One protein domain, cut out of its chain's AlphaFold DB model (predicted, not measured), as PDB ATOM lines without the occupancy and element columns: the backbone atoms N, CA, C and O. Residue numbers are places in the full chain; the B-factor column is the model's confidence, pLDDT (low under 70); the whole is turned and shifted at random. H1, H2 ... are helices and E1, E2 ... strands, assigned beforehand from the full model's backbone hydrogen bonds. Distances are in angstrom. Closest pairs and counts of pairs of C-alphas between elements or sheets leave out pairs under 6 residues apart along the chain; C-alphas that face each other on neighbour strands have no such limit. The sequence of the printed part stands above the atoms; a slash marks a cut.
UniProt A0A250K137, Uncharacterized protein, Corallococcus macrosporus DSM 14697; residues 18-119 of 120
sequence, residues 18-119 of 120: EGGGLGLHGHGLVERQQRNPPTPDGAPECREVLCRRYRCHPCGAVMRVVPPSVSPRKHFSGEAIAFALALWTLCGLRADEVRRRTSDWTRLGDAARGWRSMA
ATOM      1  N   GLU A  18     146.545 222.086  95.134       83.81
ATOM      2  CA  GLU A  18     146.258 220.858  94.381       83.81
ATOM      3  C   GLU A  18     144.777 220.499  94.517       83.81
ATOM      4  O   GLU A  18     144.246 220.482  95.632       83.81
ATOM      5  N   GLY A  19     144.128 220.191  93.388       76.81
ATOM      6  CA  GLY A  19     142.713 219.798  93.343       76.81
ATOM      7  C   GLY A  19     141.735 220.930  93.679       76.81
ATOM      8  O   GLY A  19     140.709 220.675  94.293       76.81
ATOM      9  N   GLY A  20     142.077 222.183  93.353       76.06
ATOM     10  CA  GLY A  20     141.225 223.354  93.612       76.06
ATOM     11  C   GLY A  20     141.244 223.875  95.056       76.06
ATOM     12  O   GLY A  20     140.602 224.880  95.339       76.06
ATOM     13  N   GLY A  21     142.001 223.243  95.963       80.94
ATOM     14  CA  GLY A  21     142.094 223.632  97.374       80.94
ATOM     15  C   GLY A  21     143.515 223.961  97.844       80.94
ATOM     16  O   GLY A  21     144.511 223.483  97.291       80.94
ATOM     17  N   LEU A  22     143.610 224.763  98.910       84.88
ATOM     18  CA  LEU A  22     144.869 225.044  99.602       84.88
ATOM     19  C   LEU A  22     145.246 223.846 100.491       84.88
ATOM     20  O   LEU A  22     144.613 223.601 101.516       84.88
ATOM     21  N   GLY A  23     146.291 223.106 100.119       90.44
ATOM     22  CA  GLY A  23     146.804 221.961 100.880       90.44
ATOM     23  C   GLY A  23     147.761 222.346 102.014       90.44
ATOM     24  O   GLY A  23     147.911 221.590 102.978       90.44
ATOM     25  N   LEU A  24     148.399 223.519 101.916       93.94
ATOM     26  CA  LEU A  24     149.354 224.041 102.899       93.94
ATOM     27  C   LEU A  24     148.871 225.363 103.501       93.94
ATOM     28  O   LEU A  24     148.889 226.416 102.858       93.94
ATOM     29  N   HIS A  25     148.458 225.307 104.763       93.75
ATOM     30  CA  HIS A  25     147.831 226.417 105.475       93.75
ATOM     31  C   HIS A  25     148.873 227.185 106.277       93.75
ATOM     32  O   HIS A  25     149.793 226.579 106.824       93.75
ATOM     33  N   GLY A  26     148.736 228.509 106.362       93.81
ATOM     34  CA  GLY A  26     149.564 229.303 107.270       93.81
ATOM     35  C   GLY A  26     149.353 228.840 108.715       93.81
ATOM     36  O   GLY A  26     148.224 228.625 109.140       93.81
ATOM     37  N   HIS A  27     150.441 228.655 109.459       95.31
ATOM     38  CA  HIS A  27     150.437 228.127 110.829       95.31
ATOM     39  C   HIS A  27     151.210 229.048 111.792       95.31
ATOM     40  O   HIS A  27     151.949 228.614 112.683       95.31
ATOM     41  N   GLY A  28     151.053 230.355 111.571       94.12
ATOM     42  CA  GLY A  28     151.658 231.415 112.369       94.12
ATOM     43  C   GLY A  28     153.155 231.613 112.131       94.12
ATOM     44  O   GLY A  28     153.775 230.996 111.258       94.12
ATOM     45  N   LEU A  29     153.721 232.502 112.938       93.44
ATOM     46  CA  LEU A  29     155.150 232.775 113.008       93.44
ATOM     47  C   LEU A  29     155.765 232.024 114.186       93.44
ATOM     48  O   LEU A  29     155.082 231.653 115.140       93.44
ATOM     49  N   VAL A  30     157.061 231.770 114.092       93.88
ATOM     50  CA  VAL A  30     157.864 231.292 115.209       93.88
ATOM     51  C   VAL A  30     159.202 232.006 115.187       93.88
ATOM     52  O   VAL A  30     159.823 232.137 114.129       93.88
ATOM     53  N   GLU A  31     159.643 232.447 116.354       93.94
ATOM     54  CA  GLU A  31     160.975 232.999 116.537       93.94
ATOM     55  C   GLU A  31     162.019 231.893 116.497       93.94
ATOM     56  O   GLU A  31     161.804 230.734 116.881       93.94
ATOM     57  N   ARG A  32     163.184 232.252 115.978       91.25
ATOM     58  CA  ARG A  32     164.323 231.361 115.918       91.25
ATOM     59  C   ARG A  32     165.586 232.129 116.233       91.25
ATOM     60  O   ARG A  32     165.907 233.094 115.556       91.25
ATOM     61  N   GLN A  33     166.347 231.605 117.179       90.69
ATOM     62  CA  GLN A  33     167.684 232.098 117.463       90.69
ATOM     63  C   GLN A  33     168.661 231.710 116.347       90.69
ATOM     64  O   GLN A  33     168.756 230.533 115.969       90.69
ATOM     65  N   GLN A  34     169.409 232.694 115.864       90.50
ATOM     66  CA  GLN A  34     170.593 232.544 115.032       90.50
ATOM     67  C   GLN A  34     171.788 233.183 115.736       90.50
ATOM     68  O   GLN A  34     171.694 234.290 116.251       90.50
ATOM     69  N   ARG A  35     172.908 232.465 115.758       89.69
ATOM     70  CA  ARG A  35     174.114 232.838 116.493       89.69
ATOM     71  C   ARG A  35     175.273 233.004 115.533       89.69
ATOM     72  O   ARG A  35     175.594 232.073 114.789       89.69
ATOM     73  N   ASN A  36     175.897 234.168 115.571       87.94
ATOM     74  CA  ASN A  36     177.115 234.471 114.838       87.94
ATOM     75  C   ASN A  36     177.682 235.806 115.330       87.94
ATOM     76  O   ASN A  36     176.913 236.654 115.779       87.94
ATOM     77  N   PRO A  37     178.996 236.033 115.219       88.44
ATOM     78  CA  PRO A  37     179.499 237.393 115.204       88.44
ATOM     79  C   PRO A  37     179.021 238.092 113.916       88.44
ATOM     80  O   PRO A  37     178.943 237.449 112.861       88.44
ATOM     81  N   PRO A  38     178.620 239.374 113.984       85.00
ATOM     82  CA  PRO A  38     178.112 240.114 112.830       85.00
ATOM     83  C   PRO A  38     179.212 240.428 111.811       85.00
ATOM     84  O   PRO A  38     178.930 240.614 110.631       85.00
ATOM     85  N   THR A  39     180.458 240.474 112.277       87.56
ATOM     86  CA  THR A  39     181.686 240.677 111.508       87.56
ATOM     87  C   THR A  39     182.795 239.819 112.129       87.56
ATOM     88  O   THR A  39     182.645 239.404 113.279       87.56
ATOM     89  N   PRO A  40     183.913 239.544 111.433       83.88
ATOM     90  CA  PRO A  40     185.006 238.736 111.989       83.88
ATOM     91  C   PRO A  40     185.573 239.256 113.321       83.88
ATOM     92  O   PRO A  40     185.928 238.456 114.184       83.88
ATOM     93  N   ASP A  41     185.606 240.580 113.497       86.81
ATOM     94  CA  ASP A  41     186.095 241.247 114.713       86.81
ATOM     95  C   ASP A  41     184.964 241.648 115.678       86.81
ATOM     96  O   ASP A  41     185.207 242.198 116.752       86.81
ATOM     97  N   GLY A  42     183.710 241.401 115.294       88.69
ATOM     98  CA  GLY A  42     182.534 241.746 116.079       88.69
ATOM     99  C   GLY A  42     182.309 240.779 117.236       88.69
ATOM    100  O   GLY A  42     182.612 239.588 117.149       88.69
ATOM    101  N   ALA A  43     181.712 241.280 118.319       90.25
ATOM    102  CA  ALA A  43     181.270 240.419 119.407       90.25
ATOM    103  C   ALA A  43     180.201 239.433 118.896       90.25
ATOM    104  O   ALA A  43     179.312 239.834 118.139       90.25
ATOM    105  N   PRO A  44     180.261 238.149 119.281       91.69
ATOM    106  CA  PRO A  44     179.212 237.211 118.928       91.69
ATOM    107  C   PRO A  44     177.883 237.623 119.551       91.69
ATOM    108  O   PRO A  44     177.846 238.098 120.681       91.69
ATOM    109  N   GLU A  45     176.793 237.386 118.829       92.00
ATOM    110  CA  GLU A  45     175.452 237.740 119.285       92.00
ATOM    111  C   GLU A  45     174.419 236.677 118.898       92.00
ATOM    112  O   GLU A  45     174.596 235.899 117.950       92.00
ATOM    113  N   CYS A  46     173.323 236.647 119.654       91.44
ATOM    114  CA  CYS A  46     172.143 235.847 119.372       91.44
ATOM    115  C   CYS A  46     171.040 236.742 118.798       91.44
ATOM    116  O   CYS A  46     170.371 237.472 119.523       91.44
ATOM    117  N   ARG A  47     170.826 236.652 117.486       89.88
ATOM    118  CA  ARG A  47     169.741 237.337 116.775       89.88
ATOM    119  C   ARG A  47     168.488 236.478 116.731       89.88
ATOM    120  O   ARG A  47     168.569 235.254 116.605       89.88
ATOM    121  N   GLU A  48     167.329 237.117 116.737       92.38
ATOM    122  CA  GLU A  48     166.047 236.454 116.512       92.38
ATOM    123  C   GLU A  48     165.579 236.649 115.073       92.38
ATOM    124  O   GLU A  48     165.618 237.745 114.516       92.38
ATOM    125  N   VAL A  49     165.146 235.554 114.454       90.62
ATOM    126  CA  VAL A  49     164.630 235.529 113.089       90.62
ATOM    127  C   VAL A  49     163.215 234.973 113.106       90.62
ATOM    128  O   VAL A  49     162.986 233.820 113.488       90.62
ATOM    129  N   LEU A  50     162.263 235.781 112.647       91.81
ATOM    130  CA  LEU A  50     160.878 235.358 112.483       91.81
ATOM    131  C   LEU A  50     160.750 234.424 111.280       91.81
ATOM    132  O   LEU A  50     161.125 234.753 110.157       91.81
ATOM    133  N   CYS A  51     160.194 233.241 111.521       92.31
ATOM    134  CA  CYS A  51     160.023 232.205 110.513       92.31
ATOM    135  C   CYS A  51     158.537 231.876 110.344       92.31
ATOM    136  O   CYS A  51     157.857 231.552 111.321       92.31
ATOM    137  N   ARG A  52     158.023 231.880 109.107       93.69
ATOM    138  CA  ARG A  52     156.655 231.406 108.835       93.69
ATOM    139  C   ARG A  52     156.567 229.894 108.955       93.69
ATOM    140  O   ARG A  52     157.436 229.162 108.474       93.69
ATOM    141  N   ARG A  53     155.480 229.415 109.559       95.00
ATOM    142  CA  ARG A  53     155.115 228.000 109.561       95.00
ATOM    143  C   ARG A  53     153.962 227.740 108.608       95.00
ATOM    144  O   ARG A  53     153.055 228.557 108.478       95.00
ATOM    145  N   TYR A  54     153.981 226.562 108.000       95.38
ATOM    146  CA  TYR A  54     152.882 226.046 107.202       95.38
ATOM    147  C   TYR A  54     152.522 224.647 107.684       95.38
ATOM    148  O   TYR A  54     153.401 223.802 107.840       95.38
ATOM    149  N   ARG A  55     151.235 224.396 107.916       95.88
ATOM    150  CA  ARG A  55     150.717 223.075 108.268       95.88
ATOM    151  C   ARG A  55     150.102 222.433 107.033       95.88
ATOM    152  O   ARG A  55     149.286 223.042 106.346       95.88
ATOM    153  N   CYS A  56     150.504 221.202 106.748       95.75
ATOM    154  CA  CYS A  56     149.876 220.393 105.718       95.75
ATOM    155  C   CYS A  56     148.528 219.888 106.231       95.75
ATOM    156  O   CYS A  56     148.480 219.216 107.259       95.75
ATOM    157  N   HIS A  57     147.443 220.208 105.528       94.12
ATOM    158  CA  HIS A  57     146.107 219.776 105.930       94.12
ATOM    159  C   HIS A  57     145.935 218.243 105.835       94.12
ATOM    160  O   HIS A  57     145.466 217.657 106.804       94.12
ATOM    161  N   PRO A  58     146.380 217.554 104.759       93.12
ATOM    162  CA  PRO A  58     146.241 216.095 104.663       93.12
ATOM    163  C   PRO A  58     147.030 215.271 105.687       93.12
ATOM    164  O   PRO A  58     146.477 214.340 106.254       93.12
ATOM    165  N   CYS A  59     148.318 215.566 105.908       95.25
ATOM    166  CA  CYS A  59     149.178 214.732 106.766       95.25
ATOM    167  C   CYS A  59     149.509 215.362 108.127       95.25
ATOM    168  O   CYS A  59     150.202 214.756 108.936       95.25
ATOM    169  N   GLY A  60     149.088 216.603 108.376       95.75
ATOM    170  CA  GLY A  60     149.337 217.309 109.633       95.75
ATOM    171  C   GLY A  60     150.759 217.849 109.825       95.75
ATOM    172  O   GLY A  60     150.974 218.593 110.782       95.75
ATOM    173  N   ALA A  61     151.712 217.540 108.937       97.12
ATOM    174  CA  ALA A  61     153.104 217.968 109.075       97.12
ATOM    175  C   ALA A  61     153.243 219.499 109.123       97.12
ATOM    176  O   ALA A  61     152.653 220.216 108.309       97.12
ATOM    177  N   VAL A  62     154.069 219.995 110.046       96.00
ATOM    178  CA  VAL A  62     154.383 221.422 110.185       96.00
ATOM    179  C   VAL A  62     155.761 221.696 109.604       96.00
ATOM    180  O   VAL A  62     156.771 221.163 110.053       96.00
ATOM    181  N   MET A  63     155.797 222.569 108.612       94.50
ATOM    182  CA  MET A  63     157.009 223.032 107.953       94.50
ATOM    183  C   MET A  63     157.316 224.449 108.387       94.50
ATOM    184  O   MET A  63     156.408 225.239 108.643       94.50
ATOM    185  N   ARG A  64     158.599 224.782 108.435       93.88
ATOM    186  CA  ARG A  64     159.079 226.125 108.738       93.88
ATOM    187  C   ARG A  64     159.894 226.625 107.560       93.88
ATOM    188  O   ARG A  64     160.810 225.933 107.126       93.88
ATOM    189  N   VAL A  65     159.562 227.811 107.076       92.62
ATOM    190  CA  VAL A  65     160.346 228.516 106.063       92.62
ATOM    191  C   VAL A  65     161.315 229.428 106.787       92.62
ATOM    192  O   VAL A  65     160.917 230.156 107.696       92.62
ATOM    193  N   VAL A  66     162.584 229.349 106.404       90.44
ATOM    194  CA  VAL A  66     163.654 230.169 106.967       90.44
ATOM    195  C   VAL A  66     164.316 230.978 105.847       90.44
ATOM    196  O   VAL A  66     164.384 230.480 104.720       90.44
ATOM    197  N   PRO A  67     164.793 232.203 106.125       86.69
ATOM    198  CA  PRO A  67     165.626 232.960 105.193       86.69
ATOM    199  C   PRO A  67     166.877 232.184 104.743       86.69
ATOM    200  O   PRO A  67     167.373 231.356 105.506       86.69
ATOM    201  N   PRO A  68     167.451 232.485 103.563       84.44
ATOM    202  CA  PRO A  68     168.669 231.825 103.076       84.44
ATOM    203  C   PRO A  68     169.877 231.933 104.018       84.44
ATOM    204  O   PRO A  68     170.686 231.013 104.090       84.44
ATOM    205  N   SER A  69     169.979 233.025 104.782       81.81
ATOM    206  CA  SER A  69     171.036 233.237 105.784       81.81
ATOM    207  C   SER A  69     170.927 232.307 107.001       81.81
ATOM    208  O   SER A  69     171.861 232.213 107.803       81.81
ATOM    209  N   VAL A  70     169.802 231.602 107.146       87.56
ATOM    210  CA  VAL A  70     169.502 230.725 108.274       87.56
ATOM    211  C   VAL A  70     169.717 229.272 107.872       87.56
ATOM    212  O   VAL A  70     168.951 228.689 107.109       87.56
ATOM    213  N   SER A  71     170.715 228.628 108.474       87.44
ATOM    214  CA  SER A  71     170.921 227.187 108.307       87.44
ATOM    215  C   SER A  71     169.825 226.382 109.023       87.44
ATOM    216  O   SER A  71     169.713 226.456 110.256       87.44
ATOM    217  N   PRO A  72     169.022 225.562 108.311       84.81
ATOM    218  CA  PRO A  72     167.994 224.743 108.942       84.81
ATOM    219  C   PRO A  72     168.599 223.834 110.014       84.81
ATOM    220  O   PRO A  72     169.646 223.222 109.813       84.81
ATOM    221  N   ARG A  73     167.919 223.712 111.162       86.31
ATOM    222  CA  ARG A  73     168.323 222.839 112.290       86.31
ATOM    223  C   ARG A  73     169.653 223.198 112.987       86.31
ATOM    224  O   ARG A  73     170.103 222.424 113.826       86.31
ATOM    225  N   LYS A  74     170.278 224.347 112.693       89.62
ATOM    226  CA  LYS A  74     171.516 224.809 113.359       89.62
ATOM    227  C   LYS A  74     171.341 226.162 114.049       89.62
ATOM    228  O   LYS A  74     170.862 227.101 113.426       89.62
ATOM    229  N   HIS A  75     171.748 226.279 115.312       89.69
ATOM    230  CA  HIS A  75     171.736 227.577 116.001       89.69
ATOM    231  C   HIS A  75     172.759 228.554 115.421       89.69
ATOM    232  O   HIS A  75     172.493 229.747 115.402       89.69
ATOM    233  N   PHE A  76     173.888 228.056 114.919       89.94
ATOM    234  CA  PHE A  76     174.901 228.875 114.260       89.94
ATOM    235  C   PHE A  76     174.597 229.039 112.772       89.94
ATOM    236  O   PHE A  76     174.104 228.098 112.137       89.94
ATOM    237  N   SER A  77     174.890 230.222 112.227       88.88
ATOM    238  CA  SER A  77     174.869 230.438 110.777       88.88
ATOM    239  C   SER A  77     175.951 229.598 110.089       88.88
ATOM    240  O   SER A  77     176.912 229.154 110.724       88.88
ATOM    241  N   GLY A  78     175.811 229.380 108.777       89.00
ATOM    242  CA  GLY A  78     176.854 228.713 107.991       89.00
ATOM    243  C   GLY A  78     178.188 229.462 108.067       89.00
ATOM    244  O   GLY A  78     179.230 228.844 108.263       89.00
ATOM    245  N   GLU A  79     178.134 230.793 108.023       89.56
ATOM    246  CA  GLU A  79     179.291 231.684 108.171       89.56
ATOM    247  C   GLU A  79     179.971 231.523 109.534       89.56
ATOM    248  O   GLU A  79     181.187 231.383 109.593       89.56
ATOM    249  N   ALA A  80     179.208 231.454 110.631       90.50
ATOM    250  CA  ALA A  80     179.776 231.232 111.959       90.50
ATOM    251  C   ALA A  80     180.445 229.861 112.087       90.50
ATOM    252  O   ALA A  80     181.477 229.742 112.744       90.50
ATOM    253  N   ILE A  81     179.882 228.827 111.454       91.44
ATOM    254  CA  ILE A  81     180.492 227.493 111.421       91.44
ATOM    255  C   ILE A  81     181.807 227.539 110.635       91.44
ATOM    256  O   ILE A  81     182.819 227.039 111.123       91.44
ATOM    257  N   ALA A  82     181.816 228.162 109.456       92.88
ATOM    258  CA  ALA A  82     183.024 228.318 108.649       92.88
ATOM    259  C   ALA A  82     184.101 229.131 109.386       92.88
ATOM    260  O   ALA A  82     185.260 228.719 109.434       92.88
ATOM    261  N   PHE A  83     183.715 230.231 110.034       92.88
ATOM    262  CA  PHE A  83     184.610 231.063 110.834       92.88
ATOM    263  C   PHE A  83     185.202 230.292 112.022       92.88
ATOM    264  O   PHE A  83     186.412 230.323 112.236       92.88
ATOM    265  N   ALA A  84     184.385 229.518 112.747       92.94
ATOM    266  CA  ALA A  84     184.859 228.663 113.834       92.94
ATOM    267  C   ALA A  84     185.905 227.641 113.356       92.94
ATOM    268  O   ALA A  84     186.931 227.443 114.010       92.94
ATOM    269  N   LEU A  85     185.657 227.009 112.203       94.88
ATOM    270  CA  LEU A  85     186.584 226.054 111.600       94.88
ATOM    271  C   LEU A  85     187.890 226.726 111.169       94.88
ATOM    272  O   LEU A  85     188.957 226.166 111.419       94.88
ATOM    273  N   ALA A  86     187.834 227.926 110.584       95.31
ATOM    274  CA  ALA A  86     189.021 228.691 110.205       95.31
ATOM    275  C   ALA A  86     189.877 229.062 111.428       95.31
ATOM    276  O   ALA A  86     191.080 228.811 111.436       95.31
ATOM    277  N   LEU A  87     189.261 229.566 112.503       93.31
ATOM    278  CA  LEU A  87     189.967 229.887 113.748       93.31
ATOM    279  C   LEU A  87     190.646 228.657 114.371       93.31
ATOM    280  O   LEU A  87     191.755 228.751 114.899       93.31
ATOM    281  N   TRP A  88     189.986 227.500 114.318       93.06
ATOM    282  CA  TRP A  88     190.523 226.266 114.884       93.06
ATOM    283  C   TRP A  88     191.656 225.672 114.039       93.06
ATOM    284  O   TRP A  88     192.708 225.324 114.575       93.06
ATOM    285  N   THR A  89     191.443 225.551 112.726       95.06
ATOM    286  CA  THR A  89     192.352 224.826 111.824       95.06
ATOM    287  C   THR A  89     193.471 225.700 111.272       95.06
ATOM    288  O   THR A  89     194.614 225.256 111.247       95.06
ATOM    289  N   LEU A  90     193.170 226.937 110.868       96.19
ATOM    290  CA  LEU A  90     194.134 227.836 110.227       96.19
ATOM    291  C   LEU A  90     194.864 228.704 111.252       96.19
ATOM    292  O   LEU A  90     196.069 228.906 111.139       96.19
ATOM    293  N   CYS A  91     194.158 229.195 112.275       94.56
ATOM    294  CA  CYS A  91     194.760 230.029 113.323       94.56
ATOM    295  C   CYS A  91     195.247 229.224 114.540       94.56
ATOM    296  O   CYS A  91     195.824 229.794 115.464       94.56
ATOM    297  N   GLY A  92     194.993 227.909 114.583       94.19
ATOM    298  CA  GLY A  92     195.451 227.017 115.652       94.19
ATOM    299  C   GLY A  92     194.829 227.277 117.031       94.19
ATOM    300  O   GLY A  92     195.289 226.692 118.025       94.19
ATOM    301  N   LEU A  93     193.791 228.118 117.115       93.06
ATOM    302  CA  LEU A  93     193.195 228.531 118.383       93.06
ATOM    303  C   LEU A  93     192.598 227.339 119.133       93.06
ATOM    304  O   LEU A  93     192.118 226.361 118.554       93.06
ATOM    305  N   ARG A  94     192.633 227.422 120.463       89.12
ATOM    306  CA  ARG A  94     192.015 226.423 121.337       89.12
ATOM    307  C   ARG A  94     190.490 226.524 121.258       89.12
ATOM    308  O   ARG A  94     189.936 227.589 120.988       89.12
ATOM    309  N   ALA A  95     189.806 225.414 121.521       85.31
ATOM    310  CA  ALA A  95     188.351 225.330 121.405       85.31
ATOM    311  C   ALA A  95     187.601 226.346 122.290       85.31
ATOM    312  O   ALA A  95     186.522 226.805 121.915       85.31
ATOM    313  N   ASP A  96     188.155 226.717 123.446       86.06
ATOM    314  CA  ASP A  96     187.592 227.734 124.338       86.06
ATOM    315  C   ASP A  96     187.679 229.147 123.739       86.06
ATOM    316  O   ASP A  96     186.714 229.905 123.819       86.06
ATOM    317  N   GLU A  97     188.790 229.478 123.078       89.00
ATOM    318  CA  GLU A  97     188.974 230.763 122.399       89.00
ATOM    319  C   GLU A  97     188.083 230.871 121.156       89.00
ATOM    320  O   GLU A  97     187.389 231.871 120.977       89.00
ATOM    321  N   VAL A  98     188.014 229.812 120.342       90.50
ATOM    322  CA  VAL A  98     187.082 229.744 119.202       90.50
ATOM    323  C   VAL A  98     185.649 229.968 119.679       90.50
ATOM    324  O   VAL A  98     184.895 230.735 119.082       90.50
ATOM    325  N   ARG A  99     185.266 229.333 120.790       87.00
ATOM    326  CA  ARG A  99     183.938 229.474 121.388       87.00
ATOM    327  C   ARG A  99     183.655 230.911 121.837       87.00
ATOM    328  O   ARG A  99     182.576 231.404 121.520       87.00
ATOM    329  N   ARG A 100     184.595 231.569 122.532       87.88
ATOM    330  CA  ARG A 100     184.460 232.973 122.971       87.88
ATOM    331  C   ARG A 100     184.233 233.933 121.805       87.88
ATOM    332  O   ARG A 100     183.445 234.857 121.937       87.88
ATOM    333  N   ARG A 101     184.884 233.696 120.664       89.62
ATOM    334  CA  ARG A 101     184.750 234.548 119.467       89.62
ATOM    335  C   ARG A 101     183.494 234.273 118.646       89.62
ATOM    336  O   ARG A 101     183.082 235.104 117.852       89.62
ATOM    337  N   THR A 102     182.889 233.100 118.806       89.69
ATOM    338  CA  THR A 102     181.769 232.659 117.958       89.69
ATOM    339  C   THR A 102     180.428 232.656 118.674       89.69
ATOM    340  O   THR A 102     179.395 232.532 118.017       89.69
ATOM    341  N   SER A 103     180.401 232.790 120.004       87.00
ATOM    342  CA  SER A 103     179.156 232.777 120.768       87.00
ATOM    343  C   SER A 103     179.206 233.601 122.045       87.00
ATOM    344  O   SER A 103     180.118 233.475 122.851       87.00
ATOM    345  N   ASP A 104     178.121 234.337 122.244       84.38
ATOM    346  CA  ASP A 104     177.735 235.108 123.427       84.38
ATOM    347  C   ASP A 104     177.366 234.263 124.657       84.38
ATOM    348  O   ASP A 104     177.340 234.746 125.785       84.38
ATOM    349  N   TRP A 105     177.053 232.985 124.460       81.31
ATOM    350  CA  TRP A 105     176.646 232.104 125.546       81.31
ATOM    351  C   TRP A 105     177.830 231.642 126.392       81.31
ATOM    352  O   TRP A 105     178.568 230.718 126.008       81.31
ATOM    353  N   THR A 106     177.909 232.197 127.598       71.38
ATOM    354  CA  THR A 106     178.735 231.690 128.695       71.38
ATOM    355  C   THR A 106     178.283 230.280 129.079       71.38
ATOM    356  O   THR A 106     177.114 230.040 129.381       71.38
ATOM    357  N   ARG A 107     179.206 229.310 129.060       69.88
ATOM    358  CA  ARG A 107     178.921 227.951 129.548       69.88
ATOM    359  C   ARG A 107     178.972 227.978 131.078       69.88
ATOM    360  O   ARG A 107     180.017 228.278 131.640       69.88
ATOM    361  N   LEU A 108     177.858 227.650 131.727       64.50
ATOM    362  CA  LEU A 108     177.760 227.498 133.182       64.50
ATOM    363  C   LEU A 108     177.668 226.008 133.552       64.50
ATOM    364  O   LEU A 108     177.177 225.197 132.762       64.50
ATOM    365  N   GLY A 109     178.141 225.638 134.744       66.50
ATOM    366  CA  GLY A 109     178.050 224.267 135.265       66.50
ATOM    367  C   GLY A 109     178.803 223.230 134.422       66.50
ATOM    368  O   GLY A 109     179.869 223.514 133.879       66.50
ATOM    369  N   ASP A 110     178.249 222.023 134.269       62.72
ATOM    370  CA  ASP A 110     178.892 220.924 133.525       62.72
ATOM    371  C   ASP A 110     179.136 221.232 132.048       62.72
ATOM    372  O   ASP A 110     180.054 220.680 131.433       62.72
ATOM    373  N   ALA A 111     178.383 222.177 131.481       63.31
ATOM    374  CA  ALA A 111     178.672 222.676 130.152       63.31
ATOM    375  C   ALA A 111     180.051 223.352 130.098       63.31
ATOM    376  O   ALA A 111     180.665 223.315 129.045       63.31
ATOM    377  N   ALA A 112     180.601 223.918 131.176       63.50
ATOM    378  CA  ALA A 112     181.921 224.558 131.158       63.50
ATOM    379  C   ALA A 112     183.076 223.585 130.847       63.50
ATOM    380  O   ALA A 112     184.110 224.016 130.343       63.50
ATOM    381  N   ARG A 113     182.891 222.269 131.045       63.09
ATOM    382  CA  ARG A 113     183.932 221.233 130.868       63.09
ATOM    383  C   ARG A 113     184.401 221.012 129.416       63.09
ATOM    384  O   ARG A 113     185.183 220.102 129.159       63.09
ATOM    385  N   GLY A 114     183.951 221.814 128.450       62.38
ATOM    386  CA  GLY A 114     184.377 221.688 127.052       62.38
ATOM    387  C   GLY A 114     183.647 220.566 126.303       62.38
ATOM    388  O   GLY A 114     182.585 220.110 126.724       62.38
ATOM    389  N   TRP A 115     184.135 220.187 125.121       59.19
ATOM    390  CA  TRP A 115     183.709 218.958 124.434       59.19
ATOM    391  C   TRP A 115     184.826 217.940 124.619       59.19
ATOM    392  O   TRP A 115     185.962 218.240 124.257       59.19
ATOM    393  N   ARG A 116     184.528 216.744 125.148       59.66
ATOM    394  CA  ARG A 116     185.557 215.703 125.354       59.66
ATOM    395  C   ARG A 116     186.277 215.333 124.051       59.66
ATOM    396  O   ARG A 116     187.452 215.012 124.083       59.66
ATOM    397  N   SER A 117     185.594 215.453 122.913       59.38
ATOM    398  CA  SER A 117     186.133 215.202 121.572       59.38
ATOM    399  C   SER A 117     187.089 216.280 121.045       59.38
ATOM    400  O   SER A 117     187.636 216.113 119.964       59.38
ATOM    401  N   MET A 118     187.249 217.402 121.753       55.12
ATOM    402  CA  MET A 118     188.190 218.476 121.408       55.12
ATOM    403  C   MET A 118     189.317 218.620 122.441       55.12
ATOM    404  O   MET A 118     190.015 219.635 122.440       55.12
ATOM    405  N   ALA A 119     189.490 217.639 123.333       61.59
ATOM    406  CA  ALA A 119     190.716 217.538 124.111       61.59
ATOM    407  C   ALA A 119     191.869 217.254 123.132       61.59
ATOM    408  O   ALA A 119     191.783 216.302 122.356       61.59
TER     409      ALA A 119
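AT A GLANCE: This is residues 18 to 119 of the 120 residues of an uncharacterized protein of Corallococcus macrosporus DSM 14697 (UniProt A0A250K137). A long, thin ribbon of two antiparallel strands, E1 and E2, has the short strand E3 added beside E2 at one end and a small helical hairpin, H1 and H2, at the other, near the end of E1. The long link of residues 65 to 77 leads from E3 back to H1, and after H2 a tail with the short H3 is apart from the ribbon and the other helices. The printed part has 102 residues with three named strands and then three named helices, E1 E2 E3 H1 H2 H3, and its class is mixed, helices and strands. The sheet, in the order E1, E2, E3, is antiparallel and forms a meander, each strand the antiparallel neighbour of the one before. The whole is loose, with a radius of gyration of the C-alphas of 18.3 A, and only just elongated, spanning 59 by 29 by 20 A.

IN THESE COORDINATES: E1, residues 24 to 36, is 32.0 A long, begins at C-alpha 24 at (149.354, 224.041, 102.899) and bends by 69 degrees at residue 27. E2, residues 45 to 56, is 33.8 A long, and E3, residues 62 to 64, is 6.8 A long. H1, residues 78 to 89, is 16.4 A long and begins at C-alpha 78 at (176.854, 228.713, 107.991). H2, residues 95 to 102, is 10.4 A long. H3, residues 109 to 113, is 7.9 A long and ends at C-alpha 113 at (183.932, 221.233, 130.868).

HOW THE PARTS SIT: E1 and E2 form a hairpin, antiparallel at 161 degrees, with N 30 and O 51 at 2.9 A and N 47 and O 34 at 2.8 A, both within hydrogen-bond range. E2 and E3 form a second hairpin, antiparallel at 142 degrees, with N 54 and O 63 within hydrogen-bond range at 2.8 A. E1 and E3 are the edge strands. H1 only grazes the sheet, with its residues 78 to 84; its closest C-alpha to E1 is that of Ala 80, 5.1 A from that of Asn 36. H2 only grazes the sheet too, with its residues 101 to 102, and is only just on it, with 5 pairs of C-alphas within 10 A. H1 and H2 touch as a helical hairpin, opposite ways at a tilt of 35.1 degrees, only just steep; their closest C-alphas, those of Ala 84 and Val 98, are 5.9 A apart. H3 is apart from E1, E2, E3, H1 and H2. In H1 and H2 every O i to N i+4 pair is within hydrogen-bond range; in H3 it is 0 of 1, beside 2 of 2 O i to N i+3 pairs.

THE WHOLE: The two C-alphas farthest apart, those of Gly 20 and Gly 92, are 58.6 A apart. The printed part has no cut. The link from E3 to H1, 13 residues, is long, and those from E2 to E3 and from H1 to H2 are tight. The mean pLDDT of the printed part is 86.6, and residues 107 to 119 are under 70.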